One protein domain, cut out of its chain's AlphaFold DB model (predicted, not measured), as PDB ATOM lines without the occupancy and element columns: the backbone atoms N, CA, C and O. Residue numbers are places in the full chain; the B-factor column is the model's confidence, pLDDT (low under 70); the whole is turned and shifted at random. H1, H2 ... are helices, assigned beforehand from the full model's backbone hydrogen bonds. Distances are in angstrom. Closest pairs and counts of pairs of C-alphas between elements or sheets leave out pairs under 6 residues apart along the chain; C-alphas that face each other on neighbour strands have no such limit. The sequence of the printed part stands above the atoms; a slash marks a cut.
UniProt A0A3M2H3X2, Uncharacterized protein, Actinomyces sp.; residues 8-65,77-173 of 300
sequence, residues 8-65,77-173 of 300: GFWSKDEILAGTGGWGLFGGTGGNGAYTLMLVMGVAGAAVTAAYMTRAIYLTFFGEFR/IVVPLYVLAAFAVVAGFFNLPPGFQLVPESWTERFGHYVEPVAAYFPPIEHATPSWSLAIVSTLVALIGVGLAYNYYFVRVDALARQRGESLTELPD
ATOM      1  N   GLY A   8     368.836 137.481 278.957       84.75
ATOM      2  CA  GLY A   8     368.364 138.239 280.113       84.75
ATOM      3  C   GLY A   8     367.568 139.504 279.771       84.75
ATOM      4  O   GLY A   8     366.981 140.081 280.680       84.75
ATOM      5  N   PHE A   9     367.576 139.979 278.520       87.62
ATOM      6  CA  PHE A   9     366.697 141.069 278.079       87.62
ATOM      7  C   PHE A   9     365.263 140.559 277.932       87.62
ATOM      8  O   PHE A   9     364.379 141.075 278.605       87.62
ATOM      9  N   TRP A  10     365.072 139.490 277.156       82.94
ATOM     10  CA  TRP A  10     363.759 138.904 276.870       82.94
ATOM     11  C   TRP A  10     363.048 138.421 278.137       82.94
ATOM     12  O   TRP A  10     361.923 138.824 278.394       82.94
ATOM     13  N   SER A  11     363.747 137.669 278.995       83.81
ATOM     14  CA  SER A  11     363.176 137.177 280.261       83.81
ATOM     15  C   SER A  11     362.803 138.308 281.231       83.81
ATOM     16  O   SER A  11     361.801 138.236 281.939       83.81
ATOM     17  N   LYS A  12     363.595 139.384 281.278       87.00
ATOM     18  CA  LYS A  12     363.301 140.534 282.141       87.00
ATOM     19  C   LYS A  12     362.120 141.343 281.603       87.00
ATOM     20  O   LYS A  12     361.299 141.796 282.397       87.00
ATOM     21  N   ASP A  13     362.077 141.579 280.294       85.94
ATOM     22  CA  ASP A  13     361.014 142.361 279.659       85.94
ATOM     23  C   ASP A  13     359.656 141.667 279.804       85.94
ATOM     24  O   ASP A  13     358.681 142.317 280.166       85.94
ATOM     25  N   GLU A  14     359.630 140.339 279.679       82.44
ATOM     26  CA  GLU A  14     358.456 139.499 279.938       82.44
ATOM     27  C   GLU A  14     357.925 139.668 281.371       82.44
ATOM     28  O   GLU A  14     356.737 139.916 281.569       82.44
ATOM     29  N   ILE A  15     358.800 139.644 282.385       84.94
ATOM     30  CA  ILE A  15     358.398 139.864 283.786       84.94
ATOM     31  C   ILE A  15     357.842 141.281 283.990       84.94
ATOM     32  O   ILE A  15     356.847 141.460 284.697       84.94
ATOM     33  N   LEU A  16     358.464 142.301 283.388       87.12
ATOM     34  CA  LEU A  16     357.975 143.680 283.485       87.12
ATOM     35  C   LEU A  16     356.618 143.834 282.788       87.12
ATOM     36  O   LEU A  16     355.714 144.451 283.358       87.12
ATOM     37  N   ALA A  17     356.446 143.236 281.609       85.19
ATOM     38  CA  ALA A  17     355.177 143.214 280.890       85.19
ATOM     39  C   ALA A  17     354.099 142.463 281.689       85.19
ATOM     40  O   ALA A  17     352.970 142.946 281.796       85.19
ATOM     41  N   GLY A  18     354.460 141.357 282.345       82.62
ATOM     42  CA  GLY A  18     353.586 140.538 283.190       82.62
ATOM     43  C   GLY A  18     352.934 141.286 284.354       82.62
ATOM     44  O   GLY A  18     351.855 140.904 284.803       82.62
ATOM     45  N   THR A  19     353.531 142.393 284.816       83.56
ATOM     46  CA  THR A  19     352.940 143.230 285.878       83.56
ATOM     47  C   THR A  19     351.630 143.911 285.465       83.56
ATOM     48  O   THR A  19     350.896 144.379 286.339       83.56
ATOM     49  N   GLY A  20     351.380 144.048 284.154       76.50
ATOM     50  CA  GLY A  20     350.197 144.697 283.582       76.50
ATOM     51  C   GLY A  20     350.067 146.205 283.862       76.50
ATOM     52  O   GLY A  20     349.204 146.876 283.301       76.50
ATOM     53  N   GLY A  21     350.962 146.784 284.672       76.38
ATOM     54  CA  GLY A  21     350.912 148.179 285.125       76.38
ATOM     55  C   GLY A  21     351.363 149.222 284.094       76.38
ATOM     56  O   GLY A  21     351.398 150.414 284.408       76.38
ATOM     57  N   TRP A  22     351.743 148.810 282.881       78.88
ATOM     58  CA  TRP A  22     352.199 149.710 281.816       78.88
ATOM     59  C   TRP A  22     351.013 150.427 281.145       78.88
ATOM     60  O   TRP A  22     350.615 150.136 280.021       78.88
ATOM     61  N   GLY A  23     350.406 151.369 281.870       61.62
ATOM     62  CA  GLY A  23     349.156 152.035 281.478       61.62
ATOM     63  C   GLY A  23     349.291 153.213 280.507       61.62
ATOM     64  O   GLY A  23     348.275 153.716 280.041       61.62
ATOM     65  N   LEU A  24     350.509 153.666 280.176       57.47
ATOM     66  CA  LEU A  24     350.700 154.863 279.338       57.47
ATOM     67  C   LEU A  24     350.313 154.647 277.858       57.47
ATOM     68  O   LEU A  24     350.091 155.618 277.144       57.47
ATOM     69  N   PHE A  25     350.226 153.387 277.409       54.53
ATOM     70  CA  PHE A  25     349.942 153.005 276.016       54.53
ATOM     71  C   PHE A  25     348.931 151.848 275.884       54.53
ATOM     72  O   PHE A  25     348.973 151.115 274.902       54.53
ATOM     73  N   GLY A  26     348.020 151.681 276.853       56.84
ATOM     74  CA  GLY A  26     346.922 150.704 276.751       56.84
ATOM     75  C   GLY A  26     347.055 149.429 277.589       56.84
ATOM     76  O   GLY A  26     346.261 148.516 277.397       56.84
ATOM     77  N   GLY A  27     347.995 149.371 278.543       65.06
ATOM     78  CA  GLY A  27     348.234 148.167 279.346       65.06
ATOM     79  C   GLY A  27     348.959 147.087 278.543       65.06
ATOM     80  O   GLY A  27     348.959 147.092 277.318       65.06
ATOM     81  N   THR A  28     349.618 146.157 279.228       65.62
ATOM     82  CA  THR A  28     350.244 144.986 278.586       65.62
ATOM     83  C   THR A  28     349.342 143.753 278.620       65.62
ATOM     84  O   THR A  28     349.729 142.718 278.100       65.62
ATOM     85  N   GLY A  29     348.146 143.826 279.217       65.56
ATOM     86  CA  GLY A  29     347.272 142.655 279.385       65.56
ATOM     87  C   GLY A  29     347.849 141.591 280.327       65.56
ATOM     88  O   GLY A  29     347.483 140.432 280.235       65.56
ATOM     89  N   GLY A  30     348.798 141.966 281.192       68.12
ATOM     90  CA  GLY A  30     349.322 141.079 282.231       68.12
ATOM     91  C   GLY A  30     348.332 140.871 283.382       68.12
ATOM     92  O   GLY A  30     347.280 141.508 283.438       68.12
ATOM     93  N   ASN A  31     348.709 140.024 284.342       67.88
ATOM     94  CA  ASN A  31     347.854 139.559 285.444       67.88
ATOM     95  C   ASN A  31     347.586 140.630 286.530       67.88
ATOM     96  O   ASN A  31     347.809 140.381 287.711       67.88
ATOM     97  N   GLY A  32     347.138 141.834 286.164       71.06
ATOM     98  CA  GLY A  32     346.789 142.924 287.083       71.06
ATOM     99  C   GLY A  32     347.270 144.303 286.619       71.06
ATOM    100  O   GLY A  32     347.702 144.485 285.492       71.06
ATOM    101  N   ALA A  33     347.205 145.302 287.504       78.12
ATOM    102  CA  ALA A  33     347.730 146.653 287.271       78.12
ATOM    103  C   ALA A  33     348.769 147.011 288.348       78.12
ATOM    104  O   ALA A  33     348.613 147.964 289.115       78.12
ATOM    105  N   TYR A  34     349.830 146.207 288.449       84.81
ATOM    106  CA  TYR A  34     350.835 146.322 289.510       84.81
ATOM    107  C   TYR A  34     351.898 147.384 289.200       84.81
ATOM    108  O   TYR A  34     353.097 147.106 289.134       84.81
ATOM    109  N   THR A  35     351.469 148.636 289.045       86.00
ATOM    110  CA  THR A  35     352.340 149.763 288.677       86.00
ATOM    111  C   THR A  35     353.504 149.959 289.652       86.00
ATOM    112  O   THR A  35     354.614 150.273 289.230       86.00
ATOM    113  N   LEU A  36     353.298 149.722 290.952       87.38
ATOM    114  CA  LEU A  36     354.374 149.798 291.945       87.38
ATOM    115  C   LEU A  36     355.479 148.764 291.660       87.38
ATOM    116  O   LEU A  36     356.659 149.109 291.654       87.38
ATOM    117  N   MET A  37     355.107 147.510 291.386       89.25
ATOM    118  CA  MET A  37     356.046 146.430 291.070       89.25
ATOM    119  C   MET A  37     356.773 146.702 289.755       89.25
ATOM    120  O   MET A  37     357.978 146.471 289.673       89.25
ATOM    121  N   LEU A  38     356.076 147.261 288.761       88.69
ATOM    122  CA  LEU A  38     356.681 147.703 287.507       88.69
ATOM    123  C   LEU A  38     357.755 148.768 287.749       88.69
ATOM    124  O   LEU A  38     358.884 148.621 287.283       88.69
ATOM    125  N   VAL A  39     357.433 149.814 288.516       90.06
ATOM    126  CA  VAL A  39     358.385 150.884 288.854       90.06
ATOM    127  C   VAL A  39     359.580 150.321 289.623       90.06
ATOM    128  O   VAL A  39     360.720 150.647 289.292       90.06
ATOM    129  N   MET A  40     359.350 149.437 290.598       91.94
ATOM    130  CA  MET A  40     360.432 148.769 291.329       91.94
ATOM    131  C   MET A  40     361.291 147.889 290.418       91.94
ATOM    132  O   MET A  40     362.513 147.911 290.542       91.94
ATOM    133  N   GLY A  41     360.692 147.154 289.481       91.62
ATOM    134  CA  GLY A  41     361.411 146.316 288.522       91.62
ATOM    135  C   GLY A  41     362.255 147.137 287.544       91.62
ATOM    136  O   GLY A  41     363.425 146.824 287.315       91.62
ATOM    137  N   VAL A  42     361.709 148.238 287.021       91.00
ATOM    138  CA  VAL A  42     362.430 149.178 286.147       91.00
ATOM    139  C   VAL A  42     363.563 149.879 286.907       91.00
ATOM    140  O   VAL A  42     364.687 149.946 286.406       91.00
ATOM    141  N   ALA A  43     363.326 150.334 288.140       93.00
ATOM    142  CA  ALA A  43     364.375 150.902 288.988       93.00
ATOM    143  C   ALA A  43     365.450 149.857 289.333       93.00
ATOM    144  O   ALA A  43     366.649 150.127 289.228       93.00
ATOM    145  N   GLY A  44     365.032 148.635 289.667       93.31
ATOM    146  CA  GLY A  44     365.908 147.494 289.913       93.31
ATOM    147  C   GLY A  44     366.778 147.161 288.704       93.31
ATOM    148  O   GLY A  44     367.953 146.830 288.866       93.31
ATOM    149  N   ALA A  45     366.262 147.335 287.486       91.81
ATOM    150  CA  ALA A  45     367.039 147.199 286.261       91.81
ATOM    151  C   ALA A  45     368.177 148.219 286.157       91.81
ATOM    152  O   ALA A  45     369.303 147.843 285.823       91.81
ATOM    153  N   ALA A  46     367.895 149.489 286.463       93.81
ATOM    154  CA  ALA A  46     368.893 150.557 286.464       93.81
ATOM    155  C   ALA A  46     369.986 150.290 287.503       93.81
ATOM    156  O   ALA A  46     371.176 150.355 287.189       93.81
ATOM    157  N   VAL A  47     369.583 149.924 288.725       94.69
ATOM    158  CA  VAL A  47     370.509 149.553 289.805       94.69
ATOM    159  C   VAL A  47     371.336 148.335 289.398       94.69
ATOM    160  O   VAL A  47     372.545 148.316 289.621       94.69
ATOM    161  N   THR A  48     370.716 147.360 288.727       94.75
ATOM    162  CA  THR A  48     371.395 146.163 288.218       94.75
ATOM    163  C   THR A  48     372.454 146.481 287.184       94.75
ATOM    164  O   THR A  48     373.577 145.978 287.254       94.75
ATOM    165  N   ALA A  49     372.120 147.343 286.233       94.31
ATOM    166  CA  ALA A  49     373.071 147.841 285.261       94.31
ATOM    167  C   ALA A  49     374.229 148.601 285.932       94.31
ATOM    168  O   ALA A  49     375.398 148.348 285.632       94.31
ATOM    169  N   ALA A  50     373.926 149.466 286.901       94.88
ATOM    170  CA  ALA A  50     374.929 150.246 287.614       94.88
ATOM    171  C   ALA A  50     375.890 149.371 288.442       94.88
ATOM    172  O   ALA A  50     377.108 149.529 288.326       94.88
ATOM    173  N   TYR A  51     375.385 148.422 289.246       93.88
ATOM    174  CA  TYR A  51     376.256 147.598 290.096       93.88
ATOM    175  C   TYR A  51     377.094 146.606 289.280       93.88
ATOM    176  O   TYR A  51     378.251 146.369 289.626       93.88
ATOM    177  N   MET A  52     376.562 146.062 288.180       95.44
ATOM    178  CA  MET A  52     377.344 145.194 287.295       95.44
ATOM    179  C   MET A  52     378.446 145.987 286.577       95.44
ATOM    180  O   MET A  52     379.558 145.488 286.435       95.44
ATOM    181  N   THR A  53     378.179 147.243 286.192       94.50
ATOM    182  CA  THR A  53     379.183 148.126 285.569       94.50
ATOM    183  C   THR A  53     380.300 148.432 286.563       94.50
ATOM    184  O   THR A  53     381.477 148.326 286.224       94.50
ATOM    185  N   ARG A  54     379.935 148.728 287.819       93.56
ATOM    186  CA  ARG A  54     380.881 148.879 288.933       93.56
ATOM    187  C   ARG A  54     381.753 147.635 289.112       93.56
ATOM    188  O   ARG A  54     382.964 147.770 289.241       93.56
ATOM    189  N   ALA A  55     381.150 146.447 289.140       93.56
ATOM    190  CA  ALA A  55     381.876 145.196 289.354       93.56
ATOM    191  C   ALA A  55     382.882 144.918 288.226       93.56
ATOM    192  O   ALA A  55     384.036 144.597 288.506       93.56
ATOM    193  N   ILE A  56     382.471 145.108 286.967       93.19
ATOM    194  CA  ILE A  56     383.347 144.956 285.797       93.19
ATOM    195  C   ILE A  56     384.516 145.942 285.873       93.19
ATOM    196  O   ILE A  56     385.666 145.534 285.728       93.19
ATOM    197  N   TYR A  57     384.239 147.219 286.154       90.62
ATOM    198  CA  TYR A  57     385.280 148.238 286.284       90.62
ATOM    199  C   TYR A  57     386.309 147.881 287.358       90.62
ATOM    200  O   TYR A  57     387.497 147.773 287.066       90.62
ATOM    201  N   LEU A  58     385.847 147.662 288.594       89.31
ATOM    202  CA  LEU A  58     386.729 147.442 289.742       89.31
ATOM    203  C   LEU A  58     387.553 146.155 289.626       89.31
ATOM    204  O   LEU A  58     388.595 146.057 290.263       89.31
ATOM    205  N   THR A  59     387.092 145.187 288.829       90.19
ATOM    206  CA  THR A  59     387.769 143.896 288.660       90.19
ATOM    207  C   THR A  59     388.741 143.891 287.482       90.19
ATOM    208  O   THR A  59     389.832 143.348 287.611       90.19
ATOM    209  N   PHE A  60     388.359 144.472 286.337       89.50
ATOM    210  CA  PHE A  60     389.117 144.326 285.085       89.50
ATOM    211  C   PHE A  60     389.837 145.592 284.620       89.50
ATOM    212  O   PHE A  60     390.809 145.488 283.880       89.50
ATOM    213  N   PHE A  61     389.362 146.776 285.013       85.50
ATOM    214  CA  PHE A  61     389.882 148.053 284.507       85.50
ATOM    215  C   PHE A  61     390.609 148.884 285.570       85.50
ATOM    216  O   PHE A  61     391.336 149.809 285.220       85.50
ATOM    217  N   GLY A  62     390.417 148.573 286.853       77.31
ATOM    218  CA  GLY A  62     391.184 149.168 287.944       77.31
ATOM    219  C   GLY A  62     392.585 148.567 288.088       77.31
ATOM    220  O   GLY A  62     392.915 147.544 287.491       77.31
ATOM    221  N   GLU A  63     393.409 149.183 288.936       81.25
ATOM    222  CA  GLU A  63     394.703 148.610 289.313       81.25
ATOM    223  C   GLU A  63     394.525 147.308 290.103       81.25
ATOM    224  O   GLU A  63     393.705 147.231 291.026       81.25
ATOM    225  N   PHE A  64     395.313 146.291 289.748       83.75
ATOM    226  CA  PHE A  64     395.304 144.995 290.415       83.75
ATOM    227  C   PHE A  64     395.819 145.114 291.855       83.75
ATOM    228  O   PHE A  64     396.895 145.653 292.098       83.75
ATOM    229  N   ARG A  65     395.058 144.573 292.812       81.19
ATOM    230  CA  ARG A  65     395.364 144.635 294.258       81.19
ATOM    231  C   ARG A  65     395.548 143.262 294.903       81.19
ATOM    232  O   ARG A  65     395.525 143.149 296.124       81.19
ATOM    233  N   ILE A  77     387.613 124.676 283.551       96.56
ATOM    234  CA  ILE A  77     386.816 125.843 283.963       96.56
ATOM    235  C   ILE A  77     386.347 126.616 282.726       96.56
ATOM    236  O   ILE A  77     385.175 126.964 282.620       96.56
ATOM    237  N   VAL A  78     387.242 126.832 281.759       96.50
ATOM    238  CA  VAL A  78     386.970 127.672 280.583       96.50
ATOM    239  C   VAL A  78     385.926 127.058 279.642       96.50
ATOM    240  O   VAL A  78     385.044 127.771 279.167       96.50
ATOM    241  N   VAL A  79     385.959 125.741 279.402       97.00
ATOM    242  CA  VAL A  79     385.006 125.087 278.484       97.00
ATOM    243  C   VAL A  79     383.557 125.210 278.986       97.00
ATOM    244  O   VAL A  79     382.722 125.681 278.210       97.00
ATOM    245  N   PRO A  80     383.227 124.889 280.258       97.06
ATOM    246  CA  PRO A  80     381.898 125.176 280.800       97.06
ATOM    247  C   PRO A  80     381.487 126.649 280.676       97.06
ATOM    248  O   PRO A  80     380.340 126.926 280.329       97.06
ATOM    249  N   LEU A  81     382.405 127.599 280.900       96.62
ATOM    250  CA  LEU A  81     382.103 129.029 280.769       96.62
ATOM    251  C   LEU A  81     381.740 129.424 279.332       96.62
ATOM    252  O   LEU A  81     380.793 130.185 279.144       96.62
ATOM    253  N   TYR A  82     382.429 128.891 278.319       95.94
ATOM    254  CA  TYR A  82     382.075 129.139 276.916       95.94
ATOM    255  C   TYR A  82     380.707 128.572 276.548       95.94
ATOM    256  O   TYR A  82     379.927 129.249 275.879       95.94
ATOM    257  N   VAL A  83     380.387 127.365 277.020       96.19
ATOM    258  CA  VAL A  83     379.066 126.760 276.802       96.19
ATOM    259  C   VAL A  83     377.969 127.617 277.443       96.19
ATOM    260  O   VAL A  83     376.975 127.937 276.794       96.19
ATOM    261  N   LEU A  84     378.166 128.057 278.690       94.62
ATOM    262  CA  LEU A  84     377.219 128.935 279.384       94.62
ATOM    263  C   LEU A  84     377.080 130.300 278.698       94.62
ATOM    264  O   LEU A  84     375.968 130.809 278.576       94.62
ATOM    265  N   ALA A  85     378.181 130.880 278.213       93.25
ATOM    266  CA  ALA A  85     378.155 132.135 277.467       93.25
ATOM    267  C   ALA A  85     377.377 131.994 276.148       93.25
ATOM    268  O   ALA A  85     376.559 132.859 275.829       93.25
ATOM    269  N   ALA A  86     377.562 130.887 275.421       93.19
ATOM    270  CA  ALA A  86     376.793 130.593 274.216       93.19
ATOM    271  C   ALA A  86     375.291 130.492 274.524       93.19
ATOM    272  O   ALA A  86     374.482 131.129 273.847       93.19
ATOM    273  N   PHE A  87     374.905 129.788 275.594       90.56
ATOM    274  CA  PHE A  87     373.503 129.735 276.019       90.56
ATOM    275  C   PHE A  87     372.958 131.099 276.457       90.56
ATOM    276  O   PHE A  87     371.829 131.428 276.110       90.56
ATOM    277  N   ALA A  88     373.741 131.935 277.140       90.00
ATOM    278  CA  ALA A  88     373.303 133.276 277.539       90.00
ATOM    279  C   ALA A  88     372.991 134.199 276.341       90.00
ATOM    280  O   ALA A  88     372.185 135.126 276.467       90.00
ATOM    281  N   VAL A  89     373.610 133.948 275.182       88.56
ATOM    282  CA  VAL A  89     373.321 134.653 273.925       88.56
ATOM    283  C   VAL A  89     372.152 133.998 273.188       88.56
ATOM    284  O   VAL A  89     371.225 134.690 272.779       88.56
ATOM    285  N   VAL A  90     372.177 132.671 273.032       85.56
ATOM    286  CA  VAL A  90     371.265 131.945 272.135       85.56
ATOM    287  C   VAL A  90     369.912 131.632 272.785       85.56
ATOM    288  O   VAL A  90     368.887 131.716 272.114       85.56
ATOM    289  N   ALA A  91     369.865 131.316 274.084       83.50
ATOM    290  CA  ALA A  91     368.631 130.899 274.763       83.50
ATOM    291  C   ALA A  91     367.523 131.963 274.698       83.50
ATOM    292  O   ALA A  91     366.345 131.625 274.656       83.50
ATOM    293  N   GLY A  92     367.898 133.243 274.618       78.75
ATOM    294  CA  GLY A  92     366.960 134.354 274.469       78.75
ATOM    295  C   GLY A  92     366.110 134.279 273.210       78.75
ATOM    296  O   GLY A  92     364.934 134.617 273.252       78.75
ATOM    297  N   PHE A  93     366.682 133.781 272.113       78.81
ATOM    298  CA  PHE A  93     365.977 133.655 270.839       78.81
ATOM    299  C   PHE A  93     364.857 132.606 270.887       78.81
ATOM    300  O   PHE A  93     363.903 132.703 270.128       78.81
ATOM    301  N   PHE A  94     364.932 131.633 271.798       76.62
ATOM    302  CA  PHE A  94     363.876 130.635 272.009       76.62
ATOM    303  C   PHE A  94     362.742 131.121 272.924       76.62
ATOM    304  O   PHE A  94     361.715 130.458 273.042       76.62
ATOM    305  N   ASN A  95     362.934 132.258 273.595       74.56
ATOM    306  CA  ASN A  95     361.940 132.880 274.469       74.56
ATOM    307  C   ASN A  95     361.490 134.236 273.909       74.56
ATOM    308  O   ASN A  95     361.201 135.168 274.658       74.56
ATOM    309  N   LEU A  96     361.517 134.369 272.579       73.50
ATOM    310  CA  LEU A  96     361.063 135.574 271.904       73.50
ATOM    311  C   LEU A  96     359.542 135.694 272.026       73.50
ATOM    312  O   LEU A  96     358.847 134.722 271.712       73.50
ATOM    313  N   PRO A  97     359.026 136.864 272.437       67.19
ATOM    314  CA  PRO A  97     357.594 137.054 272.565       67.19
ATOM    315  C   PRO A  97     356.871 137.126 271.196       67.19
ATOM    316  O   PRO A  97     357.467 137.608 270.219       67.19
ATOM    317  N   PRO A  98     355.585 136.732 271.103       64.50
ATOM    318  CA  PRO A  98     354.783 136.790 269.883       64.50
ATOM    319  C   PRO A  98     354.713 138.226 269.345       64.50
ATOM    320  O   PRO A  98     354.215 139.131 270.007       64.50
ATOM    321  N   GLY A  99     355.257 138.457 268.147       62.34
ATOM    322  CA  GLY A  99     355.388 139.793 267.539       62.34
ATOM    323  C   GLY A  99     356.834 140.249 267.303       62.34
ATOM    324  O   GLY A  99     357.064 141.145 266.490       62.34
ATOM    325  N   PHE A 100     357.823 139.594 267.918       64.38
ATOM    326  CA  PHE A 100     359.240 139.732 267.567       64.38
ATOM    327  C   PHE A 100     359.648 138.593 266.616       64.38
ATOM    328  O   PHE A 100     360.283 137.623 267.025       64.38
ATOM    329  N   GLN A 101     359.278 138.695 265.333       64.62
ATOM    330  CA  GLN A 101     359.523 137.676 264.290       64.62
ATOM    331  C   GLN A 101     361.004 137.581 263.848       64.62
ATOM    332  O   GLN A 101     361.323 137.605 262.661       64.62
ATOM    333  N   LEU A 102     361.941 137.502 264.795       67.12
ATOM    334  CA  LEU A 102     363.365 137.262 264.516       67.12
ATOM    335  C   LEU A 102     363.672 135.769 264.309       67.12
ATOM    336  O   LEU A 102     364.712 135.425 263.750       67.12
ATOM    337  N   VAL A 103     362.773 134.890 264.754       69.38
ATOM    338  CA  VAL A 103     362.844 133.433 264.598       69.38
ATOM    339  C   VAL A 103     361.490 132.894 264.125       69.38
ATOM    340  O   VAL A 103     360.476 133.570 264.311       69.38
ATOM    341  N   PRO A 104     361.443 131.692 263.517       70.69
ATOM    342  CA  PRO A 104     360.180 131.058 263.149       70.69
ATOM    343  C   PRO A 104     359.237 130.927 264.353       70.69
ATOM    344  O   PRO A 104     359.692 130.588 265.442       70.69
ATOM    345  N   GLU A 105     357.927 131.094 264.150       67.44
ATOM    346  CA  GLU A 105     356.901 130.976 265.212       67.44
ATOM    347  C   GLU A 105     356.935 129.625 265.941       67.44
ATOM    348  O   GLU A 105     356.578 129.514 267.105       67.44
ATOM    349  N   SER A 106     357.450 128.572 265.299       67.88
ATOM    350  CA  SER A 106     357.637 127.280 265.966       67.88
ATOM    351  C   SER A 106     358.705 127.300 267.066       67.88
ATOM    352  O   SER A 106     358.842 126.307 267.780       67.88
ATOM    353  N   TRP A 107     359.498 128.367 267.192       65.44
ATOM    354  CA  TRP A 107     360.595 128.518 268.153       65.44
ATOM    355  C   TRP A 107     360.291 129.538 269.259       65.44
ATOM    356  O   TRP A 107     361.057 129.593 270.217       65.44
ATOM    357  N   THR A 108     359.204 130.307 269.156       67.62
ATOM    358  CA  THR A 108     358.785 131.296 270.165       67.62
ATOM    359  C   THR A 108     358.115 130.621 271.373       67.62
ATOM    360  O   THR A 108     357.535 129.548 271.230       67.62
ATOM    361  N   GLU A 109     358.227 131.225 272.564       66.38
ATOM    362  CA  GLU A 109     357.562 130.813 273.827       66.38
ATOM    363  C   GLU A 109     357.742 129.346 274.289       66.38
ATOM    364  O   GLU A 109     357.018 128.862 275.161       66.38
ATOM    365  N   ARG A 110     358.746 128.614 273.784       66.69
ATOM    366  CA  ARG A 110     358.921 127.179 274.107       66.69
ATOM    367  C   ARG A 110     359.138 126.881 275.593       66.69
ATOM    368  O   ARG A 110     358.883 125.758 276.025       66.69
ATOM    369  N   PHE A 111     359.636 127.849 276.361       62.06
ATOM    370  CA  PHE A 111     359.892 127.688 277.792       62.06
ATOM    371  C   PHE A 111     358.715 128.102 278.680       62.06
ATOM    372  O   PHE A 111     358.590 127.545 279.770       62.06
ATOM    373  N   GLY A 112     357.847 129.014 278.224       59.72
ATOM    374  CA  GLY A 112     356.716 129.518 279.012       59.72
ATOM    375  C   GLY A 112     355.753 128.398 279.399       59.72
ATOM    376  O   GLY A 112     355.509 128.160 280.578       59.72
ATOM    377  N   HIS A 113     355.340 127.597 278.418       62.34
ATOM    378  CA  HIS A 113     354.355 126.529 278.620       62.34
ATOM    379  C   HIS A 113     354.878 125.281 279.347       62.34
ATOM    380  O   HIS A 113     354.087 124.439 279.763       62.34
ATOM    381  N   TYR A 114     356.197 125.118 279.508       63.75
ATOM    382  CA  TYR A 114     356.761 123.930 280.167       63.75
ATOM    383  C   TYR A 114     356.699 124.014 281.702       63.75
ATOM    384  O   TYR A 114     356.734 122.989 282.380       63.75
ATOM    385  N   VAL A 115     356.626 125.230 282.256       61.31
ATOM    386  CA  VAL A 115     356.693 125.488 283.709       61.31
ATOM    387  C   VAL A 115     355.339 125.946 284.272       61.31
ATOM    388  O   VAL A 115     355.208 126.180 285.474       61.31
ATOM    389  N   GLU A 116     354.311 126.055 283.429       65.38
ATOM    390  CA  GLU A 116     352.976 126.469 283.852       65.38
ATOM    391  C   GLU A 116     352.347 125.440 284.810       65.38
ATOM    392  O   GLU A 116     352.341 124.234 284.535       65.38
ATOM    393  N   PRO A 117     351.799 125.880 285.955       65.06
ATOM    394  CA  PRO A 117     351.134 124.978 286.879       65.06
ATOM    395  C   PRO A 117     349.791 124.515 286.293       65.06
ATOM    396  O   PRO A 117     348.799 125.235 286.323       65.06
ATOM    397  N   VAL A 118     349.731 123.274 285.800       63.06
ATOM    398  CA  VAL A 118     348.559 122.711 285.091       63.06
ATOM    399  C   VAL A 118     347.442 122.205 286.034       63.06
ATOM    400  O   VAL A 118     346.672 121.311 285.686       63.06
ATOM    401  N   ALA A 119     347.337 122.723 287.262       67.19
ATOM    402  CA  ALA A 119     346.323 122.261 288.217       67.19
ATOM    403  C   ALA A 119     345.066 123.147 288.200       67.19
ATOM    404  O   ALA A 119     345.161 124.368 288.221       67.19
ATOM    405  N   ALA A 120     343.883 122.525 288.271       61.00
ATOM    406  CA  ALA A 120     342.568 123.172 288.151       61.00
ATOM    407  C   ALA A 120     342.244 124.263 289.200       61.00
ATOM    408  O   ALA A 120     341.228 124.940 289.079       61.00
ATOM    409  N   TYR A 121     343.069 124.421 290.240       72.62
ATOM    410  CA  TYR A 121     342.910 125.466 291.256       72.62
ATOM    411  C   TYR A 121     343.622 126.779 290.890       72.62
ATOM    412  O   TYR A 121     343.327 127.818 291.481       72.62
ATOM    413  N   PHE A 122     344.562 126.764 289.939       66.69
ATOM    414  CA  PHE A 122     345.255 127.986 289.550       66.69
ATOM    415  C   PHE A 122     344.382 128.816 288.601       66.69
ATOM    416  O   PHE A 122     343.805 128.258 287.663       66.69
ATOM    417  N   PRO A 123     344.260 130.138 288.828       66.62
ATOM    418  CA  PRO A 123     343.613 131.009 287.860       66.62
ATOM    419  C   PRO A 123     344.358 130.923 286.517       66.62
ATOM    420  O   PRO A 123     345.584 130.773 286.523       66.62
ATOM    421  N   PRO A 124     343.643 131.003 285.378       67.00
ATOM    422  CA  PRO A 124     344.285 131.040 284.073       67.00
ATOM    423  C   PRO A 124     345.262 132.216 284.035       67.00
ATOM    424  O   PRO A 124     344.904 133.340 284.382       67.00
ATOM    425  N   ILE A 125     346.510 131.926 283.675       65.50
ATOM    426  CA  ILE A 125     347.564 132.930 283.550       65.50
ATOM    427  C   ILE A 125     347.411 133.556 282.168       65.50
ATOM    428  O   ILE A 125     347.527 132.860 281.160       65.50
ATOM    429  N   GLU A 126     347.148 134.861 282.117       66.00
ATOM    430  CA  GLU A 126     347.226 135.607 280.865       66.00
ATOM    431  C   GLU A 126     348.676 136.040 280.638       66.00
ATOM    432  O   GLU A 126     349.318 136.652 281.505       66.00
ATOM    433  N   HIS A 127     349.208 135.677 279.471       68.12
ATOM    434  CA  HIS A 127     350.524 136.115 279.029       68.12
ATOM    435  C   HIS A 127     350.430 137.560 278.563       68.12
ATOM    436  O   HIS A 127     349.614 137.908 277.707       68.12
ATOM    437  N   ALA A 128     351.260 138.416 279.154       68.31
ATOM    438  CA  ALA A 128     351.279 139.820 278.796       68.31
ATOM    439  C   ALA A 128     351.702 139.990 277.335       68.31
ATOM    440  O   ALA A 128     352.719 139.458 276.888       68.31
ATOM    441  N   THR A 129     350.940 140.794 276.603       72.19
ATOM    442  CA  THR A 129     351.280 141.183 275.241       72.19
ATOM    443  C   THR A 129     352.609 141.951 275.222       72.19
ATOM    444  O   THR A 129     352.828 142.849 276.052       72.19
ATOM    445  N   PRO A 130     353.513 141.632 274.285       71.44
ATOM    446  CA  PRO A 130     354.818 142.279 274.220       71.44
ATOM    447  C   PRO A 130     354.681 143.763 273.891       71.44
ATOM    448  O   PRO A 130     353.947 144.146 272.979       71.44
ATOM    449  N   SER A 131     355.420 144.617 274.602       79.75
ATOM    450  CA  SER A 131     355.332 146.068 274.430       79.75
ATOM    451  C   SER A 131     356.681 146.677 274.072       79.75
ATOM    452  O   SER A 131     357.564 146.835 274.914       79.75
ATOM    453  N   TRP A 132     356.815 147.112 272.816       80.25
ATOM    454  CA  TRP A 132     358.007 147.817 272.338       80.25
ATOM    455  C   TRP A 132     358.313 149.083 273.142       80.25
ATOM    456  O   TRP A 132     359.478 149.400 273.370       80.25
ATOM    457  N   SER A 133     357.288 149.809 273.599       85.06
ATOM    458  CA  SER A 133     357.497 151.026 274.387       85.06
ATOM    459  C   SER A 133     358.077 150.712 275.765       85.06
ATOM    460  O   SER A 133     359.015 151.390 276.189       85.06
ATOM    461  N   LEU A 134     357.595 149.656 276.429       86.06
ATOM    462  CA  LEU A 134     358.160 149.192 277.696       86.06
ATOM    463  C   LEU A 134     359.604 148.714 277.516       86.06
ATOM    464  O   LEU A 134     360.479 149.133 278.275       86.06
ATOM    465  N   ALA A 135     359.867 147.918 276.481       87.62
ATOM    466  CA  ALA A 135     361.196 147.407 276.162       87.62
ATOM    467  C   ALA A 135     362.211 148.532 275.904       87.62
ATOM    468  O   ALA A 135     363.321 148.527 276.449       87.62
ATOM    469  N   ILE A 136     361.827 149.543 275.118       88.69
ATOM    470  CA  ILE A 136     362.665 150.715 274.836       88.69
ATOM    471  C   ILE A 136     362.913 151.508 276.120       88.69
ATOM    472  O   ILE A 136     364.065 151.805 276.439       88.69
ATOM    473  N   VAL A 137     361.865 151.821 276.889       89.31
ATOM    474  CA  VAL A 137     362.007 152.598 278.130       89.31
ATOM    475  C   VAL A 137     362.867 151.851 279.148       89.31
ATOM    476  O   VAL A 137     363.782 152.441 279.725       89.31
ATOM    477  N   SER A 138     362.641 150.552 279.339       89.38
ATOM    478  CA  SER A 138     363.409 149.737 280.284       89.38
ATOM    479  C   SER A 138     364.882 149.617 279.872       89.38
ATOM    480  O   SER A 138     365.765 149.623 280.737       89.38
ATOM    481  N   THR A 139     365.161 149.573 278.564       91.31
ATOM    482  CA  THR A 139     366.521 149.581 278.009       91.31
ATOM    483  C   THR A 139     367.194 150.931 278.212       91.31
ATOM    484  O   THR A 139     368.321 150.976 278.699       91.31
ATOM    485  N   LEU A 140     366.509 152.039 277.914       93.06
ATOM    486  CA  LEU A 140     367.034 153.388 278.141       93.06
ATOM    487  C   LEU A 140     367.359 153.617 279.618       93.06
ATOM    488  O   LEU A 140     368.433 154.116 279.942       93.06
ATOM    489  N   VAL A 141     366.480 153.186 280.524       93.44
ATOM    490  CA  VAL A 141     366.711 153.266 281.973       93.44
ATOM    491  C   VAL A 141     367.929 152.436 282.398       93.44
ATOM    492  O   VAL A 141     368.755 152.908 283.185       93.44
ATOM    493  N   ALA A 142     368.099 151.229 281.851       93.31
ATOM    494  CA  ALA A 142     369.290 150.420 282.101       93.31
ATOM    495  C   ALA A 142     370.565 151.103 281.572       93.31
ATOM    496  O   ALA A 142     371.563 151.166 282.291       93.31
ATOM    497  N   LEU A 143     370.526 151.670 280.362       94.69
ATOM    498  CA  LEU A 143     371.639 152.411 279.760       94.69
ATOM    499  C   LEU A 143     371.988 153.680 280.543       94.69
ATOM    500  O   LEU A 143     373.168 153.989 280.678       94.69
ATOM    501  N   ILE A 144     371.006 154.377 281.119       95.50
ATOM    502  CA  ILE A 144     371.253 155.488 282.050       95.50
ATOM    503  C   ILE A 144     372.007 154.974 283.282       95.50
ATOM    504  O   ILE A 144     372.996 155.582 283.686       95.50
ATOM    505  N   GLY A 145     371.603 153.831 283.848       95.31
ATOM    506  CA  GLY A 145     372.322 153.181 284.948       95.31
ATOM    507  C   GLY A 145     373.779 152.854 284.599       95.31
ATOM    508  O   GLY A 145     374.681 153.186 285.372       95.31
ATOM    509  N   VAL A 146     374.019 152.275 283.415       95.50
ATOM    510  CA  VAL A 146     375.377 152.038 282.888       95.50
ATOM    511  C   VAL A 146     376.133 153.353 282.725       95.50
ATOM    512  O   VAL A 146     377.245 153.465 283.221       95.50
ATOM    513  N   GLY A 147     375.548 154.357 282.072       95.69
ATOM    514  CA  GLY A 147     376.199 155.633 281.777       95.69
ATOM    515  C   GLY A 147     376.571 156.422 283.031       95.69
ATOM    516  O   GLY A 147     377.677 156.959 283.121       95.69
ATOM    517  N   LEU A 148     375.691 156.448 284.035       95.62
ATOM    518  CA  LEU A 148     375.963 157.077 285.329       95.62
ATOM    519  C   LEU A 148     377.088 156.353 286.078       95.62
ATOM    520  O   LEU A 148     378.001 157.009 286.584       95.62
ATOM    521  N   ALA A 149     377.053 155.019 286.121       94.94
ATOM    522  CA  ALA A 149     378.115 154.227 286.735       94.94
ATOM    523  C   ALA A 149     379.439 154.375 285.972       94.94
ATOM    524  O   ALA A 149     380.480 154.571 286.593       94.94
ATOM    525  N   TYR A 150     379.402 154.359 284.642       94.56
ATOM    526  CA  TYR A 150     380.565 154.555 283.785       94.56
ATOM    527  C   TYR A 150     381.217 155.914 284.049       94.56
ATOM    528  O   TYR A 150     382.399 155.980 284.368       94.56
ATOM    529  N   ASN A 151     380.440 156.998 284.022       95.31
ATOM    530  CA  ASN A 151     380.942 158.335 284.334       95.31
ATOM    531  C   ASN A 151     381.523 158.415 285.759       95.31
ATOM    532  O   ASN A 151     382.581 158.998 285.983       95.31
ATOM    533  N   TYR A 152     380.868 157.801 286.745       94.25
ATOM    534  CA  TYR A 152     381.389 157.795 288.110       94.25
ATOM    535  C   TYR A 152     382.722 157.037 288.220       94.25
ATOM    536  O   TYR A 152     383.696 157.587 288.730       94.25
ATOM    537  N   TYR A 153     382.782 155.800 287.726       92.75
ATOM    538  CA  TYR A 153     383.926 154.911 287.920       92.75
ATOM    539  C   TYR A 153     385.050 155.144 286.900       92.75
ATOM    540  O   TYR A 153     386.171 155.448 287.299       92.75
ATOM    541  N   PHE A 154     384.753 155.079 285.601       91.06
ATOM    542  CA  PHE A 154     385.759 155.183 284.534       91.06
ATOM    543  C   PHE A 154     386.244 156.612 284.285       91.06
ATOM    544  O   PHE A 154     387.338 156.790 283.766       91.06
ATOM    545  N   VAL A 155     385.448 157.636 284.610       91.75
ATOM    546  CA  VAL A 155     385.853 159.034 284.373       91.75
ATOM    547  C   VAL A 155     386.329 159.691 285.661       91.75
ATOM    548  O   VAL A 155     387.423 160.243 285.691       91.75
ATOM    549  N   ARG A 156     385.538 159.655 286.741       91.56
ATOM    550  CA  ARG A 156     385.875 160.412 287.962       91.56
ATOM    551  C   ARG A 156     386.829 159.674 288.895       91.56
ATOM    552  O   ARG A 156     387.811 160.272 289.330       91.56
ATOM    553  N   VAL A 157     386.534 158.417 289.236       90.62
ATOM    554  CA  VAL A 157     387.383 157.632 290.153       90.62
ATOM    555  C   VAL A 157     388.741 157.356 289.511       90.62
ATOM    556  O   VAL A 157     389.757 157.622 290.144       90.62
ATOM    557  N   ASP A 158     388.760 156.904 288.256       89.50
ATOM    558  CA  ASP A 158     389.993 156.633 287.504       89.50
ATOM    559  C   ASP A 158     390.897 157.872 287.367       89.50
ATOM    560  O   ASP A 158     392.088 157.821 287.674       89.50
ATOM    561  N   ALA A 159     390.332 159.024 286.980       88.81
ATOM    562  CA  ALA A 159     391.108 160.258 286.853       88.81
ATOM    563  C   ALA A 159     391.743 160.680 288.186       88.81
ATOM    564  O   ALA A 159     392.901 161.096 288.207       88.81
ATOM    565  N   LEU A 160     391.014 160.544 289.299       89.81
ATOM    566  CA  LEU A 160     391.542 160.869 290.624       89.81
ATOM    567  C   LEU A 160     392.592 159.854 291.093       89.81
ATOM    568  O   LEU A 160     393.594 160.252 291.683       89.81
ATOM    569  N   ALA A 161     392.379 158.565 290.814       88.19
ATOM    570  CA  ALA A 161     393.330 157.503 291.127       88.19
ATOM    571  C   ALA A 161     394.675 157.759 290.431       88.19
ATOM    572  O   ALA A 161     395.717 157.786 291.085       88.19
ATOM    573  N   ARG A 162     394.642 158.090 289.132       87.25
ATOM    574  CA  ARG A 162     395.840 158.450 288.355       87.25
ATOM    575  C   ARG A 162     396.528 159.715 288.855       87.25
ATOM    576  O   ARG A 162     397.750 159.763 288.880       87.25
ATOM    577  N   GLN A 163     395.766 160.735 289.254       89.56
ATOM    578  CA  GLN A 163     396.337 161.970 289.806       89.56
ATOM    579  C   GLN A 163     397.040 161.746 291.147       89.56
ATOM    580  O   GLN A 163     398.038 162.406 291.425       89.56
ATOM    581  N   ARG A 164     396.515 160.846 291.984       87.31
ATOM    582  CA  ARG A 164     397.082 160.540 293.304       87.31
ATOM    583  C   ARG A 164     398.149 159.447 293.272       87.31
ATOM    584  O   ARG A 164     398.892 159.329 294.236       87.31
ATOM    585  N   GLY A 165     398.229 158.671 292.190       84.25
ATOM    586  CA  GLY A 165     399.076 157.479 292.132       84.25
ATOM    587  C   GLY A 165     398.622 156.392 293.110       84.25
ATOM    588  O   GLY A 165     399.441 155.616 293.587       84.25
ATOM    589  N   GLU A 166     397.330 156.368 293.449       85.50
ATOM    590  CA  GLU A 166     396.751 155.436 294.414       85.50
ATOM    591  C   GLU A 166     395.521 154.748 293.830       85.50
ATOM    592  O   GLU A 166     394.651 155.377 293.222       85.50
ATOM    593  N   SER A 167     395.394 153.450 294.095       83.25
ATOM    594  CA  SER A 167     394.235 152.679 293.665       83.25
ATOM    595  C   SER A 167     392.976 153.048 294.481       83.25
ATOM    596  O   SER A 167     392.815 152.699 295.653       83.25
ATOM    597  N   LEU A 168     391.988 153.687 293.841       84.94
ATOM    598  CA  LEU A 168     390.723 154.096 294.479       84.94
ATOM    599  C   LEU A 168     389.540 153.204 294.075       84.94
ATOM    600  O   LEU A 168     389.386 152.846 292.911       84.94
ATOM    601  N   THR A 169     388.707 152.818 295.045       86.56
ATOM    602  CA  THR A 169     387.446 152.072 294.818       86.56
ATOM    603  C   THR A 169     386.222 152.980 294.767       86.56
ATOM    604  O   THR A 169     385.172 152.585 294.265       86.56
ATOM    605  N   GLU A 170     386.348 154.185 295.309       87.31
ATOM    606  CA  GLU A 170     385.303 155.195 295.406       87.31
ATOM    607  C   GLU A 170     385.935 156.585 295.533       87.31
ATOM    608  O   GLU A 170     387.123 156.711 295.831       87.31
ATOM    609  N   LEU A 171     385.148 157.635 295.289       88.38
ATOM    610  CA  LEU A 171     385.604 159.010 295.486       88.38
ATOM    611  C   LEU A 171     385.651 159.339 296.991       88.38
ATOM    612  O   LEU A 171     384.587 159.326 297.617       88.38
ATOM    613  N   PRO A 172     386.812 159.738 297.553       84.44
ATOM    614  CA  PRO A 172     386.925 160.135 298.962       84.44
ATOM    615  C   PRO A 172     385.967 161.282 299.324       84.44
ATOM    616  O   PRO A 172     385.260 161.251 300.332       84.44
ATOM    617  N   ASP A 173     385.838 162.253 298.417       83.50
ATOM    618  CA  ASP A 173     384.946 163.410 298.555       83.50
ATOM    619  C   ASP A 173     383.603 163.206 297.833       83.50
ATOM    620  O   ASP A 173     383.036 164.141 297.250       83.50
TER     621      ASP A 173
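This is residues 8 to 65 and 77 to 173 of the 300 residues of an uncharacterized protein of Actinomyces sp. (UniProt A0A3M2H3X2). Two long helices, H2 and H4, pack along each other and run the same way, and the short helix H1 sits at the end where both begin. H3 packs on H1 with residues 88 to 95, while its residues 77 to 87 stick out, away from the long pair; residues 96 to 131 make a long stretch with no named element. The printed part has 155 residues with four named helices, H1, H2, H3 and H4 in chain order, and no named strand; the class is all helix. The whole is loose, with a radius of gyration of the C-alphas of 19.9 A, and elongated, spanning 65 by 41 by 31 A.

H1, residues 8 to 18, is the hub, touching three helices. It only just touches H2, residues 35 to 61, with 3 pairs of C-alphas within 8 A and with residues 38 to 42 of H2 alone; the closest C-alphas, of Leu 16 and Leu 38, are 5.8 A apart. These two form a helical hairpin, running opposite ways at a shallow tilt of 16 degrees. H1 touches residues 88 to 95 alone of H3, residues 77 to 95, at a steep tilt of 39 degrees, the same way; the closest C-alphas, of Trp 10 and Gly 92, are 6.1 A apart. H1 touches residues 134 to 138 alone of H4, residues 132 to 164, at a steep tilt of 49 degrees, opposite ways; the closest C-alphas, of Asp 13 and Ala 135, are 6.1 A apart. H2 and H4 touch with 34 pairs of C-alphas within 8 A, the closest being those of Ala 46 and Ala 142, 4.4 A apart. They run the same way at a shallow tilt of 34 degrees, only just short of steep. With two of these four tilts shallow, the helix packing is part aligned, part crossed. H3 is apart from both H2 and H4. Every O i to N i+4 pair is within hydrogen-bond range in H2; the counts are 6 of 7 in H1, 11 of 15 in H3 and 27 of 29 in H4.

H1 begins at C-alpha 8, (368.364, 138.239, 280.113), and is 15.3 A long. H2 is 37.8 A long. H3 begins at C-alpha 77, (386.816, 125.843, 283.963), is 27.5 A long, and has a kink of 32 degrees near residue 89. H4, the longest, is 46.1 A long and ends at C-alpha 164, (397.082, 160.540, 293.304).

The two C-alphas farthest apart, of Ala 120 and Gln 163, are 66.3 A apart. Residues 66 to 76 are not printed, and C-alphas 65 and 77 are 23.1 A apart across this cut. The links H1 to H2 and H3 to H4 are long, with 16 and 36 residues. The mean pLDDT of the printed part is 82.1; residues 23 to 31, 97 to 103, 105 to 120 and 122 to 128 are under 70.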